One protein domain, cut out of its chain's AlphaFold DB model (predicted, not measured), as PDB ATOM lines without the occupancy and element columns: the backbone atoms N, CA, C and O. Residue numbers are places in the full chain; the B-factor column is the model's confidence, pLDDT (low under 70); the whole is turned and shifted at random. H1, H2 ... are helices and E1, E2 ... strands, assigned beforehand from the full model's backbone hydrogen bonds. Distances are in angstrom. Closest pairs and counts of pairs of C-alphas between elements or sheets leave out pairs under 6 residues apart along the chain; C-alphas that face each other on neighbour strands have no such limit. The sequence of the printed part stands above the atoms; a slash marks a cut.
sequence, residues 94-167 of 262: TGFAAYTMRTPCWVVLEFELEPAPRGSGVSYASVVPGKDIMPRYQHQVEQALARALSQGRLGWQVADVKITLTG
ATOM      1  N   THR A  94     184.539 136.680 144.979       73.12
ATOM      2  CA  THR A  94     184.727 135.230 145.055       73.12
ATOM      3  C   THR A  94     184.009 134.562 143.887       73.12
ATOM      4  O   THR A  94     182.963 135.025 143.427       73.12
ATOM      5  N   GLY A  95     184.592 133.489 143.363       67.75
ATOM      6  CA  GLY A  95     184.011 132.712 142.275       67.75
ATOM      7  C   GLY A  95     184.428 131.255 142.368       67.75
ATOM      8  O   GLY A  95     185.528 130.950 142.814       67.75
ATOM      9  N   PHE A  96     183.561 130.344 141.935       68.75
ATOM     10  CA  PHE A  96     183.861 128.916 141.929       68.75
ATOM     11  C   PHE A  96     183.656 128.310 140.543       68.75
ATOM     12  O   PHE A  96     182.821 128.760 139.758       68.75
ATOM     13  N   ALA A  97     184.413 127.256 140.263       66.69
ATOM     14  CA  ALA A  97     184.276 126.425 139.082       66.69
ATOM     15  C   ALA A  97     184.147 124.965 139.520       66.69
ATOM     16  O   ALA A  97     184.999 124.443 140.237       66.69
ATOM     17  N   ALA A  98     183.071 124.310 139.084       61.47
ATOM     18  CA  ALA A  98     182.816 122.902 139.354       61.47
ATOM     19  C   ALA A  98     182.820 122.113 138.042       61.47
ATOM     20  O   ALA A  98     182.077 122.434 137.115       61.47
ATOM     21  N   TYR A  99     183.634 121.063 137.976       62.97
ATOM     22  CA  TYR A  99     183.619 120.090 136.891       62.97
ATOM     23  C   TYR A  99     183.019 118.779 137.408       62.97
ATOM     24  O   TYR A  99     183.581 118.141 138.298       62.97
ATOM     25  N   THR A 100     181.849 118.409 136.877       55.50
ATOM     26  CA  THR A 100     180.978 117.351 137.430       55.50
ATOM     27  C   THR A 100     180.763 116.154 136.493       55.50
ATOM     28  O   THR A 100     179.918 115.301 136.772       55.50
ATOM     29  N   MET A 101     181.514 116.040 135.390       47.84
ATOM     30  CA  MET A 101     181.404 114.889 134.480       47.84
ATOM     31  C   MET A 101     181.954 113.591 135.095       47.84
ATOM     32  O   MET A 101     182.849 113.596 135.941       47.84
ATOM     33  N   ARG A 102     181.409 112.446 134.656       48.47
ATOM     34  CA  ARG A 102     181.853 111.119 135.102       48.47
ATOM     35  C   ARG A 102     183.181 110.741 134.440       48.47
ATOM     36  O   ARG A 102     183.235 110.605 133.223       48.47
ATOM     37  N   THR A 103     184.177 110.471 135.290       43.19
ATOM     38  CA  THR A 103     185.527 109.930 135.018       43.19
ATOM     39  C   THR A 103     186.447 110.798 134.137       43.19
ATOM     40  O   THR A 103     186.053 111.187 133.044       43.19
ATOM     41  N   PRO A 104     187.693 111.082 134.575       42.06
ATOM     42  CA  PRO A 104     188.389 110.464 135.705       42.06
ATOM     43  C   PRO A 104     188.275 111.233 137.035       42.06
ATOM     44  O   PRO A 104     188.571 110.642 138.067       42.06
ATOM     45  N   CYS A 105     187.829 112.498 137.069       50.69
ATOM     46  CA  CYS A 105     187.803 113.291 138.310       50.69
ATOM     47  C   CYS A 105     186.659 114.319 138.338       50.69
ATOM     48  O   CYS A 105     186.377 114.957 137.327       50.69
ATOM     49  N   TRP A 106     186.054 114.511 139.513       55.31
ATOM     50  CA  TRP A 106     185.227 115.678 139.829       55.31
ATOM     51  C   TRP A 106     186.087 116.661 140.627       55.31
ATOM     52  O   TRP A 106     186.847 116.241 141.498       55.31
ATOM     53  N   VAL A 107     186.011 117.955 140.318       61.09
ATOM     54  CA  VAL A 107     186.779 118.980 141.038       61.09
ATOM     55  C   VAL A 107     185.940 120.231 141.216       61.09
ATOM     56  O   VAL A 107     185.230 120.651 140.301       61.09
ATOM     57  N   VAL A 108     186.024 120.822 142.403       65.44
ATOM     58  CA  VAL A 108     185.463 122.136 142.696       65.44
ATOM     59  C   VAL A 108     186.611 123.019 143.155       65.44
ATOM     60  O   VAL A 108     187.228 122.746 144.181       65.44
ATOM     61  N   LEU A 109     186.917 124.041 142.364       74.50
ATOM     62  CA  LEU A 109     187.912 125.056 142.689       74.50
ATOM     63  C   LEU A 109     187.180 126.338 143.054       74.50
ATOM     64  O   LEU A 109     186.240 126.727 142.359       74.50
ATOM     65  N   GLU A 110     187.619 127.000 144.113       74.81
ATOM     66  CA  GLU A 110     187.160 128.337 144.453       74.81
ATOM     67  C   GLU A 110     188.336 129.305 144.371       74.81
ATOM     68  O   GLU A 110     189.483 128.967 144.658       74.81
ATOM     69  N   PHE A 111     188.048 130.504 143.895       81.75
ATOM     70  CA  PHE A 111     189.017 131.561 143.716       81.75
ATOM     71  C   PHE A 111     188.513 132.817 144.397       81.75
ATOM     72  O   PHE A 111     187.359 133.224 144.240       81.75
ATOM     73  N   GLU A 112     189.422 133.472 145.094       80.00
ATOM     74  CA  GLU A 112     189.242 134.815 145.602       80.00
ATOM     75  C   GLU A 112     190.088 135.774 144.761       80.00
ATOM     76  O   GLU A 112     191.297 135.585 144.614       80.00
ATOM     77  N   LEU A 113     189.449 136.790 144.182       86.44
ATOM     78  CA  LEU A 113     190.092 137.786 143.338       86.44
ATOM     79  C   LEU A 113     190.082 139.149 144.030       86.44
ATOM     80  O   LEU A 113     189.030 139.644 144.442       86.44
ATOM     81  N   GLU A 114     191.249 139.781 144.101       85.75
ATOM     82  CA  GLU A 114     191.447 141.107 144.687       85.75
ATOM     83  C   GLU A 114     192.097 142.056 143.665       85.75
ATOM     84  O   GLU A 114     193.006 141.643 142.935       85.75
ATOM     85  N   PRO A 115     191.651 143.324 143.576       90.56
ATOM     86  CA  PRO A 115     192.315 144.310 142.730       90.56
ATOM     87  C   PRO A 115     193.720 144.588 143.272       90.56
ATOM     88  O   PRO A 115     193.889 144.856 144.463       90.56
ATOM     89  N   ALA A 116     194.722 144.541 142.401       88.12
ATOM     90  CA  ALA A 116     196.105 144.829 142.756       88.12
ATOM     91  C   ALA A 116     196.497 146.266 142.346       88.12
ATOM     92  O   ALA A 116     195.804 146.905 141.545       88.12
ATOM     93  N   PRO A 117     197.583 146.826 142.914       87.62
ATOM     94  CA  PRO A 117     198.084 148.135 142.513       87.62
ATOM     95  C   PRO A 117     198.378 148.201 141.011       87.62
ATOM     96  O   PRO A 117     198.802 147.228 140.396       87.62
ATOM     97  N   ARG A 118     198.193 149.377 140.409       86.62
ATOM     98  CA  ARG A 118     198.422 149.558 138.970       86.62
ATOM     99  C   ARG A 118     199.860 149.210 138.590       86.62
ATOM    100  O   ARG A 118     200.795 149.725 139.198       86.62
ATOM    101  N   GLY A 119     200.018 148.372 137.568       81.75
ATOM    102  CA  GLY A 119     201.324 147.922 137.089       81.75
ATOM    103  C   GLY A 119     201.944 146.779 137.895       81.75
ATOM    104  O   GLY A 119     203.073 146.396 137.597       81.75
ATOM    105  N   SER A 120     201.238 146.206 138.877       81.88
ATOM    106  CA  SER A 120     201.711 145.015 139.593       81.88
ATOM    107  C   SER A 120     201.612 143.740 138.754       81.88
ATOM    108  O   SER A 120     202.241 142.740 139.091       81.88
ATOM    109  N   GLY A 121     200.810 143.748 137.683       83.81
ATOM    110  CA  GLY A 121     200.546 142.553 136.892       83.81
ATOM    111  C   GLY A 121     199.647 141.554 137.622       83.81
ATOM    112  O   GLY A 121     198.926 141.906 138.557       83.81
ATOM    113  N   VAL A 122     199.653 140.306 137.155       86.06
ATOM    114  CA  VAL A 122     198.861 139.220 137.744       86.06
ATOM    115  C   VAL A 122     199.706 138.487 138.777       86.06
ATOM    116  O   VAL A 122     200.828 138.081 138.482       86.06
ATOM    117  N   SER A 123     199.155 138.290 139.972       84.94
ATOM    118  CA  SER A 123     199.772 137.476 141.024       84.94
ATOM    119  C   SER A 123     198.859 136.315 141.409       84.94
ATOM    120  O   SER A 123     197.637 136.467 141.452       84.94
ATOM    121  N   TYR A 124     199.458 135.157 141.679       86.56
ATOM    122  CA  TYR A 124     198.759 133.947 142.100       86.56
ATOM    123  C   TYR A 124     199.296 133.465 143.446       86.56
ATOM    124  O   TYR A 124     200.507 133.457 143.673       86.56
ATOM    125  N   ALA A 125     198.395 133.056 144.332       82.06
ATOM    126  CA  ALA A 125     198.720 132.398 145.586       82.06
ATOM    127  C   ALA A 125     197.780 131.208 145.806       82.06
ATOM    128  O   ALA A 125     196.599 131.262 145.469       82.06
ATOM    129  N   SER A 126     198.288 130.138 146.411       79.56
ATOM    130  CA  SER A 126     197.465 129.012 146.849       79.56
ATOM    131  C   SER A 126     197.542 128.890 148.361       79.56
ATOM    132  O   SER A 126     198.628 128.766 148.922       79.56
ATOM    133  N   VAL A 127     196.382 128.940 149.014       75.44
ATOM    134  CA  VAL A 127     196.254 128.714 150.464       75.44
ATOM    135  C   VAL A 127     195.875 127.253 150.746       75.44
ATOM    136  O   VAL A 127     195.865 126.811 151.891       75.44
ATOM    137  N   VAL A 128     195.595 126.471 149.697       70.25
ATOM    138  CA  VAL A 128     195.159 125.083 149.823       70.25
ATOM    139  C   VAL A 128     196.336 124.183 150.222       70.25
ATOM    140  O   VAL A 128     197.353 124.151 149.519       70.25
ATOM    141  N   PRO A 129     196.210 123.399 151.309       64.56
ATOM    142  CA  PRO A 129     197.203 122.406 151.690       64.56
ATOM    143  C   PRO A 129     197.513 121.437 150.541       64.56
ATOM    144  O   PRO A 129     196.610 120.933 149.877       64.56
ATOM    145  N   GLY A 130     198.792 121.094 150.348       64.69
ATOM    146  CA  GLY A 130     199.232 120.160 149.295       64.69
ATOM    147  C   GLY A 130     198.643 118.746 149.400       64.69
ATOM    148  O   GLY A 130     198.762 117.952 148.472       64.69
ATOM    149  N   LYS A 131     198.007 118.435 150.527       58.66
ATOM    150  CA  LYS A 131     197.295 117.185 150.779       58.66
ATOM    151  C   LYS A 131     195.841 117.206 150.266       58.66
ATOM    152  O   LYS A 131     195.324 116.160 149.907       58.66
ATOM    153  N   ASP A 132     195.219 118.388 150.191       60.12
ATOM    154  CA  ASP A 132     193.839 118.567 149.712       60.12
ATOM    155  C   ASP A 132     193.828 118.696 148.183       60.12
ATOM    156  O   ASP A 132     193.018 118.092 147.485       60.12
ATOM    157  N   ILE A 133     194.783 119.463 147.644       68.81
ATOM    158  CA  ILE A 133     195.072 119.524 146.211       68.81
ATOM    159  C   ILE A 133     196.570 119.312 146.047       68.81
ATOM    160  O   ILE A 133     197.359 120.156 146.470       68.81
ATOM    161  N   MET A 134     196.971 118.214 145.398       70.31
ATOM    162  CA  MET A 134     198.391 117.930 145.170       70.31
ATOM    163  C   MET A 134     199.088 119.116 144.480       70.31
ATOM    164  O   MET A 134     198.517 119.676 143.537       70.31
ATOM    165  N   PRO A 135     200.341 119.455 144.842       77.25
ATOM    166  CA  PRO A 135     201.051 120.607 144.277       77.25
ATOM    167  C   PRO A 135     201.085 120.633 142.742       77.25
ATOM    168  O   PRO A 135     200.971 121.696 142.137       77.25
ATOM    169  N   ARG A 136     201.142 119.459 142.093       80.38
ATOM    170  CA  ARG A 136     201.074 119.335 140.626       80.38
ATOM    171  C   ARG A 136     199.809 119.959 140.025       80.38
ATOM    172  O   ARG A 136     199.885 120.587 138.977       80.38
ATOM    173  N   TYR A 137     198.661 119.806 140.686       80.81
ATOM    174  CA  TYR A 137     197.388 120.356 140.224       80.81
ATOM    175  C   TYR A 137     197.301 121.850 140.520       80.81
ATOM    176  O   TYR A 137     196.826 122.605 139.681       80.81
ATOM    177  N   GLN A 138     197.829 122.297 141.663       81.19
ATOM    178  CA  GLN A 138     197.914 123.725 141.973       81.19
ATOM    179  C   GLN A 138     198.765 124.474 140.934       81.19
ATOM    180  O   GLN A 138     198.382 125.550 140.483       81.19
ATOM    181  N   HIS A 139     199.873 123.872 140.493       84.75
ATOM    182  CA  HIS A 139     200.706 124.434 139.432       84.75
ATOM    183  C   HIS A 139     200.021 124.388 138.055       84.75
ATOM    184  O   HIS A 139     200.149 125.317 137.261       84.75
ATOM    185  N   GLN A 140     199.233 123.347 137.761       85.81
ATOM    186  CA  GLN A 140     198.407 123.322 136.547       85.81
ATOM    187  C   GLN A 140     197.361 124.442 136.536       85.81
ATOM    188  O   GLN A 140     197.138 125.048 135.490       85.81
ATOM    189  N   VAL A 141     196.748 124.742 137.686       85.94
ATOM    190  CA  VAL A 141     195.817 125.870 137.831       85.94
ATOM    191  C   VAL A 141     196.531 127.194 137.560       85.94
ATOM    192  O   VAL A 141     196.035 127.991 136.772       85.94
ATOM    193  N   GLU A 142     197.719 127.403 138.125       86.56
ATOM    194  CA  GLU A 142     198.544 128.591 137.869       86.56
ATOM    195  C   GLU A 142     198.844 128.785 136.371       86.56
ATOM    196  O   GLU A 142     198.611 129.860 135.813       86.56
ATOM    197  N   GLN A 143     199.286 127.728 135.682       87.12
ATOM    198  CA  GLN A 143     199.537 127.776 134.237       87.12
ATOM    199  C   GLN A 143     198.258 128.035 133.426       87.12
ATOM    200  O   GLN A 143     198.288 128.726 132.403       87.12
ATOM    201  N   ALA A 144     197.125 127.484 133.867       87.69
ATOM    202  CA  ALA A 144     195.835 127.696 133.226       87.69
ATOM    203  C   ALA A 144     195.320 129.130 133.426       87.69
ATOM    204  O   ALA A 144     194.732 129.682 132.497       87.69
ATOM    205  N   LEU A 145     195.585 129.761 134.576       87.44
ATOM    206  CA  LEU A 145     195.194 131.147 134.852       87.44
ATOM    207  C   LEU A 145     195.839 132.126 133.871       87.44
ATOM    208  O   LEU A 145     195.153 133.010 133.367       87.44
ATOM    209  N   ALA A 146     197.114 131.935 133.521       82.31
ATOM    210  CA  ALA A 146     197.777 132.773 132.520       82.31
ATOM    211  C   ALA A 146     197.051 132.748 131.162       82.31
ATOM    212  O   ALA A 146     196.940 133.775 130.493       82.31
ATOM    213  N   ARG A 147     196.507 131.584 130.777       85.25
ATOM    214  CA  ARG A 147     195.694 131.430 129.562       85.25
ATOM    215  C   ARG A 147     194.282 131.981 129.744       85.25
ATOM    216  O   ARG A 147     193.776 132.630 128.846       85.25
ATOM    217  N   ALA A 148     193.649 131.757 130.892       87.00
ATOM    218  CA  ALA A 148     192.299 132.250 131.162       87.00
ATOM    219  C   ALA A 148     192.232 133.787 131.204       87.00
ATOM    220  O   ALA A 148     191.250 134.378 130.773       87.00
ATOM    221  N   LEU A 149     193.291 134.440 131.688       88.62
ATOM    222  CA  LEU A 149     193.384 135.898 131.798       88.62
ATOM    223  C   LEU A 149     193.876 136.574 130.514       88.62
ATOM    224  O   LEU A 149     193.962 137.804 130.471       88.62
ATOM    225  N   SER A 150     194.186 135.810 129.456       85.56
ATOM    226  CA  SER A 150     194.547 136.393 128.159       85.56
ATOM    227  C   SER A 150     193.383 137.169 127.545       85.56
ATOM    228  O   SER A 150     193.615 138.105 126.786       85.56
ATOM    229  N   GLN A 151     192.146 136.794 127.884       85.38
ATOM    230  CA  GLN A 151     190.935 137.423 127.383       85.38
ATOM    231  C   GLN A 151     189.891 137.561 128.496       85.38
ATOM    232  O   GLN A 151     189.328 136.580 128.978       85.38
ATOM    233  N   GLY A 152     189.642 138.802 128.903       85.88
ATOM    234  CA  GLY A 152     188.607 139.186 129.847       85.88
ATOM    235  C   GLY A 152     187.229 139.285 129.202       85.88
ATOM    236  O   GLY A 152     187.005 138.914 128.047       85.88
ATOM    237  N   ARG A 153     186.275 139.824 129.960       84.81
ATOM    238  CA  ARG A 153     184.875 139.927 129.533       84.81
ATOM    239  C   ARG A 153     184.693 140.932 128.394       84.81
ATOM    240  O   ARG A 153     183.777 140.760 127.593       84.81
ATOM    241  N   LEU A 154     185.521 141.974 128.326       83.69
ATOM    242  CA  LEU A 154     185.504 142.946 127.225       83.69
ATOM    243  C   LEU A 154     186.449 142.543 126.081       83.69
ATOM    244  O   LEU A 154     186.580 143.287 125.112       83.69
ATOM    245  N   GLY A 155     187.070 141.362 126.163       82.81
ATOM    246  CA  GLY A 155     187.946 140.815 125.133       82.81
ATOM    247  C   GLY A 155     189.416 141.229 125.238       82.81
ATOM    248  O   GLY A 155     190.202 140.818 124.388       82.81
ATOM    249  N   TRP A 156     189.807 141.995 126.259       85.62
ATOM    250  CA  TRP A 156     191.186 142.430 126.491       85.62
ATOM    251  C   TRP A 156     191.872 141.605 127.576       85.62
ATOM    252  O   TRP A 156     191.222 141.002 128.425       85.62
ATOM    253  N   GLN A 157     193.205 141.611 127.593       86.69
ATOM    254  CA  GLN A 157     193.964 140.929 128.640       86.69
ATOM    255  C   GLN A 157     193.641 141.515 130.021       86.69
ATOM    256  O   GLN A 157     193.683 142.736 130.214       86.69
ATOM    257  N   VAL A 158     193.379 140.642 130.993       89.44
ATOM    258  CA  VAL A 158     193.182 141.032 132.391       89.44
ATOM    259  C   VAL A 158     194.543 141.258 133.054       89.44
ATOM    260  O   VAL A 158     195.453 140.436 132.941       89.44
ATOM    261  N   ALA A 159     194.694 142.381 133.745       88.38
ATOM    262  CA  ALA A 159     195.909 142.809 134.423       88.38
ATOM    263  C   ALA A 159     195.595 143.354 135.821       88.38
ATOM    264  O   ALA A 159     194.457 143.712 136.113       88.38
ATOM    265  N   ASP A 160     196.632 143.452 136.658       89.94
ATOM    266  CA  ASP A 160     196.567 144.032 138.007       89.94
ATOM    267  C   ASP A 160     195.538 143.335 138.919       89.94
ATOM    268  O   ASP A 160     194.719 143.969 139.586       89.94
ATOM    269  N   VAL A 161     195.590 142.001 138.963       88.25
ATOM    270  CA  VAL A 161     194.713 141.174 139.805       88.25
ATOM    271  C   VAL A 161     195.542 140.198 140.630       88.25
ATOM    272  O   VAL A 161     196.473 139.564 140.130       88.25
ATOM    273  N   LYS A 162     195.178 140.058 141.903       87.31
ATOM    274  CA  LYS A 162     195.670 139.011 142.793       87.31
ATOM    275  C   LYS A 162     194.622 137.910 142.888       87.31
ATOM    276  O   LYS A 162     193.476 138.183 143.233       87.31
ATOM    277  N   ILE A 163     195.019 136.684 142.568       87.44
ATOM    278  CA  ILE A 163     194.147 135.508 142.559       87.44
ATOM    279  C   ILE A 163     194.630 134.544 143.630       87.44
ATOM    280  O   ILE A 163     195.783 134.120 143.618       87.44
ATOM    281  N   THR A 164     193.730 134.179 144.533       84.12
ATOM    282  CA  THR A 164     194.003 133.228 145.605       84.12
ATOM    283  C   THR A 164     193.139 131.991 145.408       84.12
ATOM    284  O   THR A 164     191.918 132.107 145.355       84.12
ATOM    285  N   LEU A 165     193.751 130.810 145.289       81.31
ATOM    286  CA  LEU A 165     193.018 129.542 145.280       81.31
ATOM    287  C   LEU A 165     192.564 129.213 146.708       81.31
ATOM    288  O   LEU A 165     193.396 129.049 147.609       81.31
ATOM    289  N   THR A 166     191.251 129.104 146.892       68.19
ATOM    290  CA  THR A 166     190.580 128.762 148.146       68.19
ATOM    291  C   THR A 166     189.825 127.433 147.990       68.19
ATOM    292  O   THR A 166     189.387 127.051 146.907       68.19
ATOM    293  N   GLY A 167     189.732 126.647 149.066       67.94
ATOM    294  CA  GLY A 167     188.930 125.416 149.084       67.94
ATOM    295  C   GLY A 167     187.494 125.708 149.524       67.94
ATOM    296  O   GLY A 167     187.307 126.403 150.520       67.94
TER     297      GLY A 167
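Overview. This is residues 94 to 167 of the 262 residues of the protein "Small GTP-binding protein" of uncultured bacterium Contigcl_1149 (UniProt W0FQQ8). A twisted sheet of four strands has one helix, H1, packed slantwise over the E4 and E3 part of one face, in two layers; no named helix covers the other face. The hairpin of E1 and E2 makes one side of the sheet, the links at the two ends of E2 make the longest axis, and residues 151 to 156, between H1 and E4, stick out. The printed part has 74 residues, with four named strands and one named helix in the order E1, E2, E3, H1, E4. The sheet runs E1, E2, E4, E3 and is mixed, and the class is mixed, helices and strands. The whole is only just compact, close to loose, with a radius of gyration of the C-alphas of 13.2 A, and is elongated, spanning 39 by 25 by 20 A.

Along the chain. E2, the longest strand, is residues 107 to 115 and measures 26.0 A from first to last C-alpha. E1 is residues 94 to 99, 17.2 A, beginning at C-alpha 94 at (184.727, 135.230, 145.055). E4 is residues 161 to 166, 15.5 A, ending at C-alpha 166 at (190.580, 128.762, 148.146). E3 is residues 123 to 126, 10.5 A. H1 is residues 135 to 148, 19.6 A, with C-alpha 135 at (201.051, 120.607, 144.277).

Arrangement. E2 and E4 are inner strands and antiparallel, at 147 degrees; N 112 and O 164 are 2.9 A apart, within hydrogen-bond range. E1, an edge strand, forms a hairpin with E2, antiparallel at 157 degrees, with N 97 and O 109 within hydrogen-bond range at 2.8 A. E3, the other edge strand, is parallel to E4 at 9 degrees, with N 125 and O 163 within hydrogen-bond range at 2.9 A. E1 and E3 are apart. E3, H1 and E4 form a strand-helix-strand unit, two parallel neighbour strands with a helix between, and its crossover is left-handed. H1 is on the sheet at a height over the sheet of 8.9 A. It lies over E4, on which 5 of its 14 C-alphas fall, and only just not over E3, with 2. On the local plane it runs slantwise to the strands, at 35 degrees to E4. The closest C-alphas of E3 and H1 are those of Tyr 124 and Glu 142, 6.8 A apart. In H1, 9 of 10 O i to N i+4 pairs are within hydrogen-bond range.

Size, cuts and confidence. The two C-alphas farthest apart are those of Arg 102 and Arg 118, 42.0 A. The printed part has no cut. The link from H1 to E4, 12 residues, is long; the other three are short, and residues 151 to 156 stand free. From edge to edge the strands' lines turn by 63 degrees. Mean pLDDT of the printed part is 76.8; residues 95 to 108, 129 to 133 and 166 to 167 are under 70.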